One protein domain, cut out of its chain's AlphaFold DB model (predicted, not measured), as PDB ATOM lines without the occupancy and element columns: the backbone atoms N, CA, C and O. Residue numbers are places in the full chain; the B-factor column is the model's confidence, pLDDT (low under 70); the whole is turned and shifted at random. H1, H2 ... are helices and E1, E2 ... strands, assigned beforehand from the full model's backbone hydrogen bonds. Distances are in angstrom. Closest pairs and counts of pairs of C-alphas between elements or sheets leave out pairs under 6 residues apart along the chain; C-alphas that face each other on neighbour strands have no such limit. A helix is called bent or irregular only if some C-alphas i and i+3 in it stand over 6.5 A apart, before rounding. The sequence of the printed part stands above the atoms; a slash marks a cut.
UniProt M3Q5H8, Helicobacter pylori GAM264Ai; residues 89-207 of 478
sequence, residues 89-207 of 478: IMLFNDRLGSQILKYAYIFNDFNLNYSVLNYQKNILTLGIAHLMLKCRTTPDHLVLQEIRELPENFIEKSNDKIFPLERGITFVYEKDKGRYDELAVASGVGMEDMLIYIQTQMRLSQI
ATOM      1  N   ILE A  89       1.556  61.357   1.502       79.50
ATOM      2  CA  ILE A  89       2.127  60.658   0.350       79.50
ATOM      3  C   ILE A  89       3.557  61.152   0.115       79.50
ATOM      4  O   ILE A  89       3.804  62.355   0.000       79.50
ATOM      5  N   MET A  90       4.498  60.218  -0.008       84.81
ATOM      6  CA  MET A  90       5.869  60.469  -0.433       84.81
ATOM      7  C   MET A  90       6.159  59.760  -1.753       84.81
ATOM      8  O   MET A  90       6.239  58.536  -1.817       84.81
ATOM      9  N   LEU A  91       6.364  60.547  -2.805       86.81
ATOM     10  CA  LEU A  91       6.733  60.050  -4.121       86.81
ATOM     11  C   LEU A  91       8.226  59.754  -4.206       86.81
ATOM     12  O   LEU A  91       9.052  60.549  -3.754       86.81
ATOM     13  N   PHE A  92       8.570  58.649  -4.859       88.31
ATOM     14  CA  PHE A  92       9.943  58.311  -5.216       88.31
ATOM     15  C   PHE A  92      10.033  57.807  -6.660       88.31
ATOM     16  O   PHE A  92       9.067  57.283  -7.216       88.31
ATOM     17  N   ASN A  93      11.214  57.952  -7.258       87.00
ATOM     18  CA  ASN A  93      11.491  57.543  -8.633       87.00
ATOM     19  C   ASN A  93      12.407  56.309  -8.705       87.00
ATOM     20  O   ASN A  93      12.929  55.828  -7.696       87.00
ATOM     21  N   ASP A  94      12.655  55.835  -9.928       79.50
ATOM     22  CA  ASP A  94      13.486  54.655 -10.217       79.50
ATOM     23  C   ASP A  94      14.881  54.712  -9.587       79.50
ATOM     24  O   ASP A  94      15.395  53.709  -9.094       79.50
ATOM     25  N   ARG A  95      15.490  55.902  -9.545       81.50
ATOM     26  CA  ARG A  95      16.839  56.095  -9.000       81.50
ATOM     27  C   ARG A  95      16.913  55.783  -7.503       81.50
ATOM     28  O   ARG A  95      17.971  55.389  -7.015       81.50
ATOM     29  N   LEU A  96      15.809  55.977  -6.786       82.69
ATOM     30  CA  LEU A  96      15.700  55.746  -5.347       82.69
ATOM     31  C   LEU A  96      15.043  54.402  -5.015       82.69
ATOM     32  O   LEU A  96      15.190  53.929  -3.891       82.69
ATOM     33  N   GLY A  97      14.382  53.756  -5.982       76.31
ATOM     34  CA  GLY A  97      13.691  52.481  -5.784       76.31
ATOM     35  C   GLY A  97      14.596  51.378  -5.227       76.31
ATOM     36  O   GLY A  97      14.221  50.697  -4.277       76.31
ATOM     37  N   SER A  98      15.829  51.249  -5.728       77.12
ATOM     38  CA  SER A  98      16.794  50.261  -5.213       77.12
ATOM     39  C   SER A  98      17.233  50.541  -3.772       77.12
ATOM     40  O   SER A  98      17.453  49.607  -3.002       77.12
ATOM     41  N   GLN A  99      17.319  51.814  -3.376       78.50
ATOM     42  CA  GLN A  99      17.637  52.202  -2.000       78.50
ATOM     43  C   GLN A  99      16.448  51.964  -1.067       78.50
ATOM     44  O   GLN A  99      16.634  51.459   0.034       78.50
ATOM     45  N   ILE A 100      15.223  52.249  -1.513       79.94
ATOM     46  CA  ILE A 100      14.010  51.945  -0.741       79.94
ATOM     47  C   ILE A 100      13.885  50.440  -0.511       79.94
ATOM     48  O   ILE A 100      13.660  50.022   0.620       79.94
ATOM     49  N   LEU A 101      14.125  49.622  -1.541       78.25
ATOM     50  CA  LEU A 101      14.139  48.163  -1.411       78.25
ATOM     51  C   LEU A 101      15.236  47.676  -0.454       78.25
ATOM     52  O   LEU A 101      14.977  46.805   0.375       78.25
ATOM     53  N   LYS A 102      16.439  48.269  -0.506       81.44
ATOM     54  CA  LYS A 102      17.536  47.970   0.435       81.44
ATOM     55  C   LYS A 102      17.116  48.189   1.894       81.44
ATOM     56  O   LYS A 102      17.526  47.426   2.768       81.44
ATOM     57  N   TYR A 103      16.301  49.206   2.158       81.62
ATOM     58  CA  TYR A 103      15.834  49.571   3.495       81.62
ATOM     59  C   TYR A 103      14.353  49.221   3.732       81.62
ATOM     60  O   TYR A 103      13.719  49.788   4.619       81.62
ATOM     61  N   ALA A 104      13.789  48.266   2.982       75.88
ATOM     62  CA  ALA A 104      12.368  47.912   3.069       75.88
ATOM     63  C   ALA A 104      11.948  47.417   4.464       75.88
ATOM     64  O   ALA A 104      10.813  47.625   4.876       75.88
ATOM     65  N   TYR A 105      12.873  46.814   5.220       71.94
ATOM     66  CA  TYR A 105      12.646  46.409   6.613       71.94
ATOM     67  C   TYR A 105      12.362  47.591   7.552       71.94
ATOM     68  O   TYR A 105      11.781  47.391   8.611       71.94
ATOM     69  N   ILE A 106      12.782  48.801   7.170       70.56
ATOM     70  CA  ILE A 106      12.444  50.045   7.858       70.56
ATOM     71  C   ILE A 106      11.074  50.485   7.348       70.56
ATOM     72  O   ILE A 106      10.117  50.498   8.095       70.56
ATOM     73  N   PHE A 107      10.920  50.757   6.054       69.50
ATOM     74  CA  PHE A 107       9.699  51.397   5.545       69.50
ATOM     75  C   PHE A 107       8.412  50.553   5.628       69.50
ATOM     76  O   PHE A 107       7.328  51.120   5.556       69.50
ATOM     77  N   ASN A 108       8.514  49.231   5.804       62.31
ATOM     78  CA  ASN A 108       7.361  48.341   5.989       62.31
ATOM     79  C   ASN A 108       6.915  48.194   7.456       62.31
ATOM     80  O   ASN A 108       5.951  47.476   7.727       62.31
ATOM     81  N   ASP A 109       7.611  48.820   8.409       57.12
ATOM     82  CA  ASP A 109       7.206  48.814   9.813       57.12
ATOM     83  C   ASP A 109       6.208  49.951  10.080       57.12
ATOM     84  O   ASP A 109       6.560  51.132  10.126       57.12
ATOM     85  N   PHE A 110       4.942  49.573  10.271       47.62
ATOM     86  CA  PHE A 110       3.821  50.482  10.531       47.62
ATOM     87  C   PHE A 110       3.946  51.276  11.845       47.62
ATOM     88  O   PHE A 110       3.165  52.195  12.065       47.62
ATOM     89  N   ASN A 111       4.914  50.950  12.713       47.16
ATOM     90  CA  ASN A 111       5.122  51.609  14.007       47.16
ATOM     91  C   ASN A 111       6.275  52.632  14.014       47.16
ATOM     92  O   ASN A 111       6.707  53.069  15.086       47.16
ATOM     93  N   LEU A 112       6.824  52.999  12.852       56.53
ATOM     94  CA  LEU A 112       7.952  53.926  12.791       56.53
ATOM     95  C   LEU A 112       7.527  55.394  12.811       56.53
ATOM     96  O   LEU A 112       6.822  55.884  11.933       56.53
ATOM     97  N   ASN A 113       8.076  56.117  13.786       63.88
ATOM     98  CA  ASN A 113       7.911  57.557  13.921       63.88
ATOM     99  C   ASN A 113       9.000  58.297  13.140       63.88
ATOM    100  O   ASN A 113      10.198  58.074  13.347       63.88
ATOM    101  N   TYR A 114       8.586  59.230  12.288       76.19
ATOM    102  CA  TYR A 114       9.497  60.165  11.636       76.19
ATOM    103  C   TYR A 114       9.875  61.283  12.606       76.19
ATOM    104  O   TYR A 114       9.090  61.679  13.462       76.19
ATOM    105  N   SER A 115      11.081  61.822  12.474       76.62
ATOM    106  CA  SER A 115      11.509  63.029  13.187       76.62
ATOM    107  C   SER A 115      11.846  64.128  12.195       76.62
ATOM    108  O   SER A 115      12.549  63.892  11.216       76.62
ATOM    109  N   VAL A 116      11.384  65.348  12.441       80.19
ATOM    110  CA  VAL A 116      11.724  66.502  11.609       80.19
ATOM    111  C   VAL A 116      13.096  67.009  12.018       80.19
ATOM    112  O   VAL A 116      13.280  67.444  13.148       80.19
ATOM    113  N   LEU A 117      14.069  66.955  11.108       79.50
ATOM    114  CA  LEU A 117      15.443  67.407  11.352       79.50
ATOM    115  C   LEU A 117      15.649  68.864  10.936       79.50
ATOM    116  O   LEU A 117      16.364  69.617  11.596       79.50
ATOM    117  N   ASN A 118      15.055  69.258   9.808       83.12
ATOM    118  CA  ASN A 118      15.124  70.619   9.289       83.12
ATOM    119  C   ASN A 118      13.992  70.885   8.284       83.12
ATOM    120  O   ASN A 118      13.618  69.979   7.541       83.12
ATOM    121  N   TYR A 119      13.520  72.128   8.185       86.12
ATOM    122  CA  TYR A 119      12.631  72.571   7.113       86.12
ATOM    123  C   TYR A 119      13.000  73.983   6.647       86.12
ATOM    124  O   TYR A 119      12.835  74.959   7.377       86.12
ATOM    125  N   GLN A 120      13.523  74.099   5.424       83.12
ATOM    126  CA  GLN A 120      13.926  75.378   4.828       83.12
ATOM    127  C   GLN A 120      13.736  75.357   3.313       83.12
ATOM    128  O   GLN A 120      14.066  74.370   2.665       83.12
ATOM    129  N   LYS A 121      13.262  76.470   2.731       85.31
ATOM    130  CA  LYS A 121      13.125  76.646   1.269       85.31
ATOM    131  C   LYS A 121      12.414  75.463   0.578       85.31
ATOM    132  O   LYS A 121      12.888  74.974  -0.443       85.31
ATOM    133  N   ASN A 122      11.302  74.991   1.147       87.25
ATOM    134  CA  ASN A 122      10.520  73.840   0.660       87.25
ATOM    135  C   ASN A 122      11.286  72.505   0.626       87.25
ATOM    136  O   ASN A 122      10.925  71.583  -0.105       87.25
ATOM    137  N   ILE A 123      12.353  72.393   1.414       91.12
ATOM    138  CA  ILE A 123      13.094  71.153   1.615       91.12
ATOM    139  C   ILE A 123      12.889  70.723   3.061       91.12
ATOM    140  O   ILE A 123      13.327  71.405   3.991       91.12
ATOM    141  N   LEU A 124      12.230  69.582   3.231       89.31
ATOM    142  CA  LEU A 124      12.009  68.911   4.501       89.31
ATOM    143  C   LEU A 124      13.025  67.785   4.659       89.31
ATOM    144  O   LEU A 124      13.171  66.931   3.788       89.31
ATOM    145  N   THR A 125      13.744  67.797   5.772       89.56
ATOM    146  CA  THR A 125      14.692  66.744   6.133       89.56
ATOM    147  C   THR A 125      14.095  65.944   7.279       89.56
ATOM    148  O   THR A 125      13.853  66.505   8.347       89.56
ATOM    149  N   LEU A 126      13.850  64.658   7.051       87.50
ATOM    150  CA  LEU A 126      13.280  63.731   8.024       87.50
ATOM    151  C   LEU A 126      14.338  62.728   8.484       87.50
ATOM    152  O   LEU A 126      15.213  62.349   7.711       87.50
ATOM    153  N   GLY A 127      14.249  62.295   9.732       83.50
ATOM    154  CA  GLY A 127      14.999  61.176  10.286       83.50
ATOM    155  C   GLY A 127      14.069  59.996  10.538       83.50
ATOM    156  O   GLY A 127      12.963  60.191  11.041       83.50
ATOM    157  N   ILE A 128      14.518  58.790  10.200       82.12
ATOM    158  CA  ILE A 128      13.831  57.530  10.501       82.12
ATOM    159  C   ILE A 128      14.870  56.447  10.787       82.12
ATOM    160  O   ILE A 128      15.746  56.191   9.964       82.12
ATOM    161  N   ALA A 129      14.797  55.818  11.962       76.12
ATOM    162  CA  ALA A 129      15.831  54.899  12.443       76.12
ATOM    163  C   ALA A 129      17.246  55.513  12.305       76.12
ATOM    164  O   ALA A 129      17.530  56.550  12.900       76.12
ATOM    165  N   HIS A 130      18.126  54.900  11.511       79.31
ATOM    166  CA  HIS A 130      19.476  55.396  11.212       79.31
ATOM    167  C   HIS A 130      19.565  56.111   9.853       79.31
ATOM    168  O   HIS A 130      20.662  56.328   9.346       79.31
ATOM    169  N   LEU A 131      18.436  56.470   9.240       84.25
ATOM    170  CA  LEU A 131      18.368  57.118   7.934       84.25
ATOM    171  C   LEU A 131      17.913  58.572   8.033       84.25
ATOM    172  O   LEU A 131      17.118  58.960   8.889       84.25
ATOM    173  N   MET A 132      18.386  59.362   7.079       88.44
ATOM    174  CA  MET A 132      17.943  60.709   6.772       88.44
ATOM    175  C   MET A 132      17.314  60.721   5.382       88.44
ATOM    176  O   MET A 132      17.917  60.256   4.415       88.44
ATOM    177  N   LEU A 133      16.111  61.279   5.302       90.62
ATOM    178  CA  LEU A 133      15.345  61.455   4.079       90.62
ATOM    179  C   LEU A 133      15.268  62.941   3.756       90.62
ATOM    180  O   LEU A 133      14.715  63.732   4.525       90.62
ATOM    181  N   LYS A 134      15.786  63.334   2.598       92.56
ATOM    182  CA  LYS A 134      15.642  64.701   2.099       92.56
ATOM    183  C   LYS A 134      14.517  64.745   1.083       92.56
ATOM    184  O   LYS A 134      14.570  64.059   0.063       92.56
ATOM    185  N   CYS A 135      13.518  65.568   1.357       92.19
ATOM    186  CA  CYS A 135      12.272  65.599   0.612       92.19
ATOM    187  C   CYS A 135      11.974  67.025   0.153       92.19
ATOM    188  O   CYS A 135      12.104  67.975   0.924       92.19
ATOM    189  N   ARG A 136      11.528  67.186  -1.090       92.69
ATOM    190  CA  ARG A 136      10.925  68.435  -1.556       92.69
ATOM    191  C   ARG A 136       9.452  68.438  -1.164       92.69
ATOM    192  O   ARG A 136       8.757  67.454  -1.407       92.69
ATOM    193  N   THR A 137       8.977  69.533  -0.586       88.12
ATOM    194  CA  THR A 137       7.564  69.703  -0.239       88.12
ATOM    195  C   THR A 137       6.783  70.263  -1.428       88.12
ATOM    196  O   THR A 137       7.281  71.088  -2.200       88.12
ATOM    197  N   THR A 138       5.555  69.782  -1.595       83.56
ATOM    198  CA  THR A 138       4.553  70.313  -2.528       83.56
ATOM    199  C   THR A 138       3.239  70.530  -1.765       83.56
ATOM    200  O   THR A 138       3.156  70.091  -0.615       83.56
ATOM    201  N   PRO A 139       2.228  71.193  -2.357       75.56
ATOM    202  CA  PRO A 139       0.932  71.372  -1.703       75.56
ATOM    203  C   PRO A 139       0.267  70.056  -1.278       75.56
ATOM    204  O   PRO A 139      -0.349  70.012  -0.219       75.56
ATOM    205  N   ASP A 140       0.465  68.979  -2.048       75.00
ATOM    206  CA  ASP A 140      -0.308  67.741  -1.877       75.00
ATOM    207  C   ASP A 140       0.530  66.543  -1.406       75.00
ATOM    208  O   ASP A 140      -0.003  65.594  -0.841       75.00
ATOM    209  N   HIS A 141       1.847  66.555  -1.633       82.75
ATOM    210  CA  HIS A 141       2.725  65.408  -1.356       82.75
ATOM    211  C   HIS A 141       4.189  65.805  -1.105       82.75
ATOM    212  O   HIS A 141       4.635  66.919  -1.410       82.75
ATOM    213  N   LEU A 142       4.972  64.860  -0.589       87.31
ATOM    214  CA  LEU A 142       6.430  64.922  -0.523       87.31
ATOM    215  C   LEU A 142       7.043  64.256  -1.755       87.31
ATOM    216  O   LEU A 142       6.528  63.266  -2.258       87.31
ATOM    217  N   VAL A 143       8.174  64.774  -2.227       90.31
ATOM    218  CA  VAL A 143       8.995  64.114  -3.252       90.31
ATOM    219  C   VAL A 143      10.345  63.785  -2.640       90.31
ATOM    220  O   VAL A 143      11.115  64.695  -2.320       90.31
ATOM    221  N   LEU A 144      10.635  62.499  -2.467       92.44
ATOM    222  CA  LEU A 144      11.910  62.031  -1.945       92.44
ATOM    223  C   LEU A 144      13.021  62.342  -2.952       92.44
ATOM    224  O   LEU A 144      12.944  61.981  -4.124       92.44
ATOM    225  N   GLN A 145      14.056  63.032  -2.489       92.62
ATOM    226  CA  GLN A 145      15.212  63.400  -3.303       92.62
ATOM    227  C   GLN A 145      16.430  62.543  -2.974       92.62
ATOM    228  O   GLN A 145      17.255  62.289  -3.850       92.62
ATOM    229  N   GLU A 146      16.565  62.130  -1.713       91.75
ATOM    230  CA  GLU A 146      17.773  61.479  -1.227       91.75
ATOM    231  C   GLU A 146      17.535  60.700   0.073       91.75
ATOM    232  O   GLU A 146      16.803  61.165   0.949       91.75
ATOM    233  N   ILE A 147      18.210  59.552   0.194       91.19
ATOM    234  CA  ILE A 147      18.326  58.744   1.411       91.19
ATOM    235  C   ILE A 147      19.810  58.678   1.783       91.19
ATOM    236  O   ILE A 147      20.653  58.387   0.933       91.19
ATOM    237  N   ARG A 148      20.149  58.939   3.047       87.88
ATOM    238  CA  ARG A 148      21.509  58.747   3.579       87.88
ATOM    239  C   ARG A 148      21.469  58.121   4.960       87.88
ATOM    240  O   ARG A 148      20.520  58.336   5.701       87.88
ATOM    241  N   GLU A 149      22.529  57.419   5.330       83.19
ATOM    242  CA  GLU A 149      22.734  56.986   6.711       83.19
ATOM    243  C   GLU A 149      23.161  58.180   7.576       83.19
ATOM    244  O   GLU A 149      23.961  59.027   7.164       83.19
ATOM    245  N   LEU A 150      22.573  58.278   8.764       76.69
ATOM    246  CA  LEU A 150      22.924  59.277   9.759       76.69
ATOM    247  C   LEU A 150      24.249  58.885  10.429       76.69
ATOM    248  O   LEU A 150      24.409  57.730  10.818       76.69
ATOM    249  N   PRO A 151      25.187  59.831  10.618       72.06
ATOM    250  CA  PRO A 151      26.396  59.572  11.388       72.06
ATOM    251  C   PRO A 151      26.066  59.132  12.817       72.06
ATOM    252  O   PRO A 151      25.162  59.697  13.448       72.06
ATOM    253  N   GLU A 152      26.857  58.208  13.362       55.03
ATOM    254  CA  GLU A 152      26.878  57.940  14.802       55.03
ATOM    255  C   GLU A 152      27.105  59.285  15.527       55.03
ATOM    256  O   GLU A 152      28.058  60.009  15.228       55.03
ATOM    257  N   ASN A 153      26.186  59.666  16.424       56.16
ATOM    258  CA  ASN A 153      26.146  60.937  17.185       56.16
ATOM    259  C   ASN A 153      25.438  62.148  16.525       56.16
ATOM    260  O   ASN A 153      25.527  63.267  17.040       56.16
ATOM    261  N   PHE A 154      24.695  61.985  15.423       58.03
ATOM    262  CA  PHE A 154      23.951  63.104  14.805       58.03
ATOM    263  C   PHE A 154      22.861  63.710  15.713       58.03
ATOM    264  O   PHE A 154      22.696  64.934  15.769       58.03
ATOM    265  N   ILE A 155      22.133  62.856  16.441       51.41
ATOM    266  CA  ILE A 155      21.026  63.259  17.324       51.41
ATOM    267  C   ILE A 155      21.550  64.105  18.498       51.41
ATOM    268  O   ILE A 155      20.944  65.116  18.846       51.41
ATOM    269  N   GLU A 156      22.730  63.777  19.036       46.47
ATOM    270  CA  GLU A 156      23.344  64.498  20.162       46.47
ATOM    271  C   GLU A 156      23.697  65.957  19.831       46.47
ATOM    272  O   GLU A 156      23.584  66.828  20.692       46.47
ATOM    273  N   LYS A 157      24.081  66.252  18.579       47.12
ATOM    274  CA  LYS A 157      24.483  67.603  18.137       47.12
ATOM    275  C   LYS A 157      23.323  68.496  17.690       47.12
ATOM    276  O   LYS A 157      23.488  69.712  17.633       47.12
ATOM    277  N   SER A 158      22.171  67.916  17.357       50.00
ATOM    278  CA  SER A 158      21.062  68.615  16.678       50.00
ATOM    279  C   SER A 158      19.814  68.789  17.560       50.00
ATOM    280  O   SER A 158      18.764  69.214  17.078       50.00
ATOM    281  N   ASN A 159      19.932  68.452  18.849       49.56
ATOM    282  CA  ASN A 159      18.826  68.152  19.762       49.56
ATOM    283  C   ASN A 159      17.747  69.242  19.893       49.56
ATOM    284  O   ASN A 159      16.576  68.898  20.033       49.56
ATOM    285  N   ASP A 160      18.098  70.523  19.778       48.31
ATOM    286  CA  ASP A 160      17.142  71.617  20.010       48.31
ATOM    287  C   ASP A 160      16.195  71.877  18.825       48.31
ATOM    288  O   ASP A 160      15.246  72.639  18.957       48.31
ATOM    289  N   LYS A 161      16.424  71.261  17.655       53.78
ATOM    290  CA  LYS A 161      15.611  71.492  16.440       53.78
ATOM    291  C   LYS A 161      14.811  70.276  15.979       53.78
ATOM    292  O   LYS A 161      14.057  70.397  15.016       53.78
ATOM    293  N   ILE A 162      14.986  69.131  16.643       65.06
ATOM    294  CA  ILE A 162      14.401  67.853  16.234       65.06
ATOM    295  C   ILE A 162      13.161  67.542  17.068       65.06
ATOM    296  O   ILE A 162      13.271  67.385  18.285       65.06
ATOM    297  N   PHE A 163      12.016  67.363  16.415       59.59
ATOM    298  CA  PHE A 163      10.758  66.947  17.044       59.59
ATOM    299  C   PHE A 163      10.094  65.814  16.243       59.59
ATOM    300  O   PHE A 163      10.331  65.709  15.034       59.59
ATOM    301  N   PRO A 164       9.313  64.937  16.896       64.94
ATOM    302  CA  PRO A 164       8.607  63.860  16.214       64.94
ATOM    303  C   PRO A 164       7.548  64.413  15.254       64.94
ATOM    304  O   PRO A 164       6.947  65.458  15.489       64.94
ATOM    305  N   LEU A 165       7.333  63.702  14.153       67.69
ATOM    306  CA  LEU A 165       6.241  63.930  13.221       67.69
ATOM    307  C   LEU A 165       5.192  62.839  13.438       67.69
ATOM    308  O   LEU A 165       5.401  61.686  13.067       67.69
ATOM    309  N   GLU A 166       4.054  63.223  14.001       57.56
ATOM    310  CA  GLU A 166       2.922  62.334  14.306       57.56
ATOM    311  C   GLU A 166       2.005  62.132  13.095       57.56
ATOM    312  O   GLU A 166       0.790  62.309  13.160       57.56
ATOM    313  N   ARG A 167       2.600  61.799  11.947       62.88
ATOM    314  CA  ARG A 167       1.865  61.418  10.738       62.88
ATOM    315  C   ARG A 167       2.536  60.228  10.071       62.88
ATOM    316  O   ARG A 167       3.761  60.204   9.941       62.88
ATOM    317  N   GLY A 168       1.721  59.274   9.625       65.19
ATOM    318  CA  GLY A 168       2.178  58.210   8.743       65.19
ATOM    319  C   GLY A 168       2.636  58.796   7.410       65.19
ATOM    320  O   GLY A 168       2.113  59.814   6.948       65.19
ATOM    321  N   ILE A 169       3.655  58.187   6.812       77.06
ATOM    322  CA  ILE A 169       4.128  58.545   5.475       77.06
ATOM    323  C   ILE A 169       4.020  57.307   4.601       77.06
ATOM    324  O   ILE A 169       4.682  56.302   4.864       77.06
ATOM    325  N   THR A 170       3.231  57.411   3.538       76.62
ATOM    326  CA  THR A 170       3.041  56.339   2.567       76.62
ATOM    327  C   THR A 170       3.928  56.575   1.359       76.62
ATOM    328  O   THR A 170       3.797  57.580   0.657       76.62
ATOM    329  N   PHE A 171       4.830  55.635   1.092       78.88
ATOM    330  CA  PHE A 171       5.680  55.678  -0.093       78.88
ATOM    331  C   PHE A 171       4.896  55.220  -1.319       78.88
ATOM    332  O   PHE A 171       4.387  54.102  -1.360       78.88
ATOM    333  N   VAL A 172       4.839  56.072  -2.336       79.56
ATOM    334  CA  VAL A 172       4.177  55.783  -3.609       79.56
ATOM    335  C   VAL A 172       5.189  55.960  -4.728       79.56
ATOM    336  O   VAL A 172       5.902  56.961  -4.809       79.56
ATOM    337  N   TYR A 173       5.279  54.967  -5.599       83.50
ATOM    338  CA  TYR A 173       6.128  55.068  -6.771       83.50
ATOM    339  C   TYR A 173       5.527  56.074  -7.757       83.50
ATOM    340  O   TYR A 173       4.331  56.041  -8.037       83.50
ATOM    341  N   GLU A 174       6.347  56.984  -8.286       83.94
ATOM    342  CA  GLU A 174       5.878  58.140  -9.066       83.94
ATOM    343  C   GLU A 174       4.980  57.754 -10.256       83.94
ATOM    344  O   GLU A 174       4.002  58.448 -10.530       83.94
ATOM    345  N   LYS A 175       5.248  56.617 -10.919       82.94
ATOM    346  CA  LYS A 175       4.431  56.139 -12.054       82.94
ATOM    347  C   LYS A 175       3.066  55.579 -11.635       82.94
ATOM    348  O   LYS A 175       2.158  55.556 -12.459       82.94
ATOM    349  N   ASP A 176       2.906  55.179 -10.375       77.56
ATOM    350  CA  ASP A 176       1.666  54.605  -9.835       77.56
ATOM    351  C   ASP A 176       0.759  55.655  -9.181       77.56
ATOM    352  O   ASP A 176      -0.342  55.332  -8.728       77.56
ATOM    353  N   LYS A 177       1.186  56.925  -9.154       71.69
ATOM    354  CA  LYS A 177       0.457  58.010  -8.493       71.69
ATOM    355  C   LYS A 177      -0.996  58.123  -8.963       71.69
ATOM    356  O   LYS A 177      -1.889  58.173  -8.128       71.69
ATOM    357  N   GLY A 178      -1.239  58.104 -10.277       66.38
ATOM    358  CA  GLY A 178      -2.596  58.247 -10.824       66.38
ATOM    359  C   GLY A 178      -3.557  57.165 -10.320       66.38
ATOM    360  O   GLY A 178      -4.684  57.461  -9.945       66.38
ATOM    361  N   ARG A 179      -3.072  55.923 -10.198       65.38
ATOM    362  CA  ARG A 179      -3.844  54.800  -9.647       65.38
ATOM    363  C   ARG A 179      -4.117  54.958  -8.148       65.38
ATOM    364  O   ARG A 179      -5.137  54.485  -7.660       65.38
ATOM    365  N   TYR A 180      -3.200  55.583  -7.414       63.00
ATOM    366  CA  TYR A 180      -3.352  55.851  -5.984       63.00
ATOM    367  C   TYR A 180      -4.364  56.978  -5.720       63.00
ATOM    368  O   TYR A 180      -5.210  56.846  -4.836       63.00
ATOM    369  N   ASP A 181      -4.321  58.042  -6.528       61.75
ATOM    370  CA  ASP A 181      -5.246  59.180  -6.453       61.75
ATOM    371  C   ASP A 181      -6.708  58.741  -6.715       61.75
ATOM    372  O   ASP A 181      -7.630  59.216  -6.051       61.75
ATOM    373  N   GLU A 182      -6.925  57.777  -7.618       58.56
ATOM    374  CA  GLU A 182      -8.246  57.203  -7.939       58.56
ATOM    375  C   GLU A 182      -8.868  56.364  -6.805       58.56
ATOM    376  O   GLU A 182     -10.091  56.232  -6.738       58.56
ATOM    377  N   LEU A 183      -8.067  55.810  -5.887       52.06
ATOM    378  CA  LEU A 183      -8.544  54.935  -4.803       52.06
ATOM    379  C   LEU A 183      -9.179  55.694  -3.619       52.06
ATOM    380  O   LEU A 183      -9.503  55.073  -2.608       52.06
ATOM    381  N   ALA A 184      -9.359  57.017  -3.717       48.69
ATOM    382  CA  ALA A 184      -9.928  57.890  -2.676       48.69
ATOM    383  C   ALA A 184      -9.209  57.853  -1.305       48.69
ATOM    384  O   ALA A 184      -9.683  58.443  -0.338       48.69
ATOM    385  N   VAL A 185      -8.020  57.241  -1.221       48.69
ATOM    386  CA  VAL A 185      -7.138  57.266  -0.033       48.69
ATOM    387  C   VAL A 185      -6.466  58.643   0.139       48.69
ATOM    388  O   VAL A 185      -5.903  58.943   1.184       48.69
ATOM    389  N   ALA A 186      -6.559  59.516  -0.870       43.94
ATOM    390  CA  ALA A 186      -5.883  60.814  -0.918       43.94
ATOM    391  C   ALA A 186      -6.741  62.019  -0.471       43.94
ATOM    392  O   ALA A 186      -6.225  63.134  -0.366       43.94
ATOM    393  N   SER A 187      -8.047  61.858  -0.225       43.44
ATOM    394  CA  SER A 187      -8.934  63.010  -0.008       43.44
ATOM    395  C   SER A 187      -9.144  63.345   1.469       43.44
ATOM    396  O   SER A 187     -10.147  62.945   2.059       43.44
ATOM    397  N   GLY A 188      -8.248  64.158   2.040       46.66
ATOM    398  CA  GLY A 188      -8.587  64.988   3.205       46.66
ATOM    399  C   GLY A 188      -7.415  65.496   4.047       46.66
ATOM    400  O   GLY A 188      -7.272  65.157   5.207       46.66
ATOM    401  N   VAL A 189      -6.652  66.442   3.505       52.12
ATOM    402  CA  VAL A 189      -5.769  67.354   4.258       52.12
ATOM    403  C   VAL A 189      -4.652  66.680   5.090       52.12
ATOM    404  O   VAL A 189      -4.712  66.495   6.310       52.12
ATOM    405  N   GLY A 190      -3.553  66.387   4.395       58.56
ATOM    406  CA  GLY A 190      -2.292  65.917   4.978       58.56
ATOM    407  C   GLY A 190      -1.231  67.012   5.133       58.56
ATOM    408  O   GLY A 190      -0.672  67.229   6.208       58.56
ATOM    409  N   MET A 191      -0.950  67.697   4.020       71.62
ATOM    410  CA  MET A 191       0.302  68.428   3.825       71.62
ATOM    411  C   MET A 191       0.301  69.857   4.362       71.62
ATOM    412  O   MET A 191       1.236  70.221   5.063       71.62
ATOM    413  N   GLU A 192      -0.716  70.670   4.076       67.81
ATOM    414  CA  GLU A 192      -0.728  72.074   4.522       67.81
ATOM    415  C   GLU A 192      -0.715  72.179   6.057       67.81
ATOM    416  O   GLU A 192       0.154  72.839   6.626       67.81
ATOM    417  N   ASP A 193      -1.573  71.409   6.733       61.53
ATOM    418  CA  ASP A 193      -1.607  71.309   8.196       61.53
ATOM    419  C   ASP A 193      -0.290  70.769   8.776       61.53
ATOM    420  O   ASP A 193       0.201  71.272   9.787       61.53
ATOM    421  N   MET A 194       0.317  69.764   8.130       72.00
ATOM    422  CA  MET A 194       1.627  69.243   8.527       72.00
ATOM    423  C   MET A 194       2.711  70.315   8.415       72.00
ATOM    424  O   MET A 194       3.535  70.452   9.317       72.00
ATOM    425  N   LEU A 195       2.733  71.084   7.327       74.38
ATOM    426  CA  LEU A 195       3.721  72.142   7.131       74.38
ATOM    427  C   LEU A 195       3.518  73.287   8.127       74.38
ATOM    428  O   LEU A 195       4.509  73.775   8.674       74.38
ATOM    429  N   ILE A 196       2.270  73.668   8.420       65.69
ATOM    430  CA  ILE A 196       1.934  74.654   9.458       65.69
ATOM    431  C   ILE A 196       2.398  74.158  10.831       65.69
ATOM    432  O   ILE A 196       3.054  74.905  11.561       65.69
ATOM    433  N   TYR A 197       2.122  72.896  11.173       66.38
ATOM    434  CA  TYR A 197       2.596  72.273  12.409       66.38
ATOM    435  C   TYR A 197       4.126  72.309  12.491       66.38
ATOM    436  O   TYR A 197       4.675  72.819  13.466       66.38
ATOM    437  N   ILE A 198       4.820  71.864  11.439       70.38
ATOM    438  CA  ILE A 198       6.285  71.850  11.377       70.38
ATOM    439  C   ILE A 198       6.856  73.250  11.575       70.38
ATOM    440  O   ILE A 198       7.747  73.449  12.398       70.38
ATOM    441  N   GLN A 199       6.338  74.236  10.844       68.44
ATOM    442  CA  GLN A 199       6.779  75.623  10.959       68.44
ATOM    443  C   GLN A 199       6.501  76.195  12.351       68.44
ATOM    444  O   GLN A 199       7.332  76.930  12.882       68.44
ATOM    445  N   THR A 200       5.376  75.830  12.965       57.94
ATOM    446  CA  THR A 200       5.020  76.240  14.326       57.94
ATOM    447  C   THR A 200       5.981  75.642  15.347       57.94
ATOM    448  O   THR A 200       6.549  76.390  16.138       57.94
ATOM    449  N   GLN A 201       6.251  74.338  15.289       59.50
ATOM    450  CA  GLN A 201       7.210  73.669  16.175       59.50
ATOM    451  C   GLN A 201       8.636  74.203  15.990       59.50
ATOM    452  O   GLN A 201       9.334  74.478  16.964       59.50
ATOM    453  N   MET A 202       9.055  74.455  14.748       63.94
ATOM    454  CA  MET A 202      10.347  75.085  14.460       63.94
ATOM    455  C   MET A 202      10.439  76.529  14.951       63.94
ATOM    456  O   MET A 202      11.513  76.989  15.330       63.94
ATOM    457  N   ARG A 203       9.331  77.270  14.936       58.75
ATOM    458  CA  ARG A 203       9.272  78.613  15.510       58.75
ATOM    459  C   ARG A 203       9.326  78.549  17.033       58.75
ATOM    460  O   ARG A 203      10.042  79.343  17.628       58.75
ATOM    461  N   LEU A 204       8.621  77.602  17.651       50.44
ATOM    462  CA  LEU A 204       8.635  77.370  19.097       50.44
ATOM    463  C   LEU A 204      10.020  76.937  19.599       50.44
ATOM    464  O   LEU A 204      10.422  77.384  20.665       50.44
ATOM    465  N   SER A 205      10.781  76.164  18.820       50.25
ATOM    466  CA  SER A 205      12.173  75.816  19.151       50.25
ATOM    467  C   SER A 205      13.178  76.952  18.917       50.25
ATOM    468  O   SER A 205      14.266  76.945  19.490       50.25
ATOM    469  N   GLN A 206      12.828  77.946  18.091       47.06
ATOM    470  CA  GLN A 206      13.602  79.182  17.906       47.06
ATOM    471  C   GLN A 206      13.266  80.263  18.937       47.06
ATOM    472  O   GLN A 206      14.081  81.161  19.165       47.06
ATOM    473  N   ILE A 207      12.084  80.200  19.559       44.91
ATOM    474  CA  ILE A 207      11.800  80.980  20.760       44.91
ATOM    475  C   ILE A 207      12.779  80.475  21.817       44.91
ATOM    476  O   ILE A 207      12.831  79.283  22.106       44.91
TER     477      ILE A 207
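AT A GLANCE: This is residues 89 to 207 of the 478 residues of a protein of Helicobacter pylori GAM264Ai (UniProt M3Q5H8). A strongly twisted sheet curls into a rough, incompletely closed barrel, with the long helix H5 across one open end and H1 on the opposite face of the sheet. The edge strands E6 and E7 follow each other in the chain but stay apart, H4 lies over E7, and H3 is off the sheet. The 119 printed residues hold five named helices and seven named strands, in the order E1 H1 H2 E2 E3 E4 E5 H3 E6 E7 H4 H5. The mixed sheet runs E6 E2 E3 E4 E5 E1 E7; the class is mixed, helices and strands. The whole is compact, with a radius of gyration of the C-alphas of 14.4 A and spans of 42 by 31 by 27 A.

HOW THE PARTS SIT: Start at E1, residues 89 to 92, parallel to both its neighbours: E5, residues 142 to 149, with N 91 and O 142 at 2.8 A, and E7, residues 169 to 173, with N 90 and O 170 at 2.8 A, each within hydrogen-bond range. H1, residues 94 to 102, is on the sheet at a height of 7.1 A, only just over none of its strands, with 2 C-alphas falling on E5. H2, residues 104 to 107, only grazes the sheet. Then E2, residues 114 to 120, E3, residues 123 to 128, E4, residues 131 to 137, and E5 form a meander of hairpins, each strand the antiparallel neighbour of the one before; look at N 117 and O 125, 2.8 A, N 126 and O 133, 2.8 A, and N 134 and O 146, 2.9 A. E5 bends by 64 degrees at residue 145. H3, residues 154 to 157, is not on the sheet. E6, residues 163 to 165, is antiparallel to E2, with N 116 and O 163 at 2.8 A. H4, residues 174 to 182, is over E7 at a height over the sheet of 7.0 A, slantwise at 44 degrees on the local plane. H5, residues 191 to 206, is on the same face as H4 and on the opposite face to H1; it runs across E2 at 78 degrees on the local plane, at a height of 8.6 A, and its closest C-alphas to E2 are those of Ile 198 and Val 116, 7.6 A. Every O i to N i+4 pair is within hydrogen-bond range in H5, but 3 of 5 in H1 and in H4; H2 and H3 are too short for such a pair.

IN THESE COORDINATES: Find C-alpha 89 at (2.127, 60.658, 0.350), where E1 begins. H1 spans 13.2 A and is only just irregular, C-alphas 95 and 98 being 7.0 A apart; H4 spans 14.2 A and is irregular, C-alphas 175 and 178 being 7.4 A apart. E2 spans 17.2 A, E3 16.3 A, E4 18.5 A, E5 19.5 A and E7 12.9 A. H5 runs 22.2 A to C-alpha 206 at (13.602, 79.182, 17.906).

THE WHOLE: The two C-alphas farthest apart, those of Lys 157 and Glu 182, are 43.1 A apart. The printed part has no cut, and no link is long. Mean pLDDT of the printed part is 71.5; look for values under 70 at residues 107 to 113, 152 to 168, 178 to 190, 192 to 193, 196 to 197 and 199 to 207.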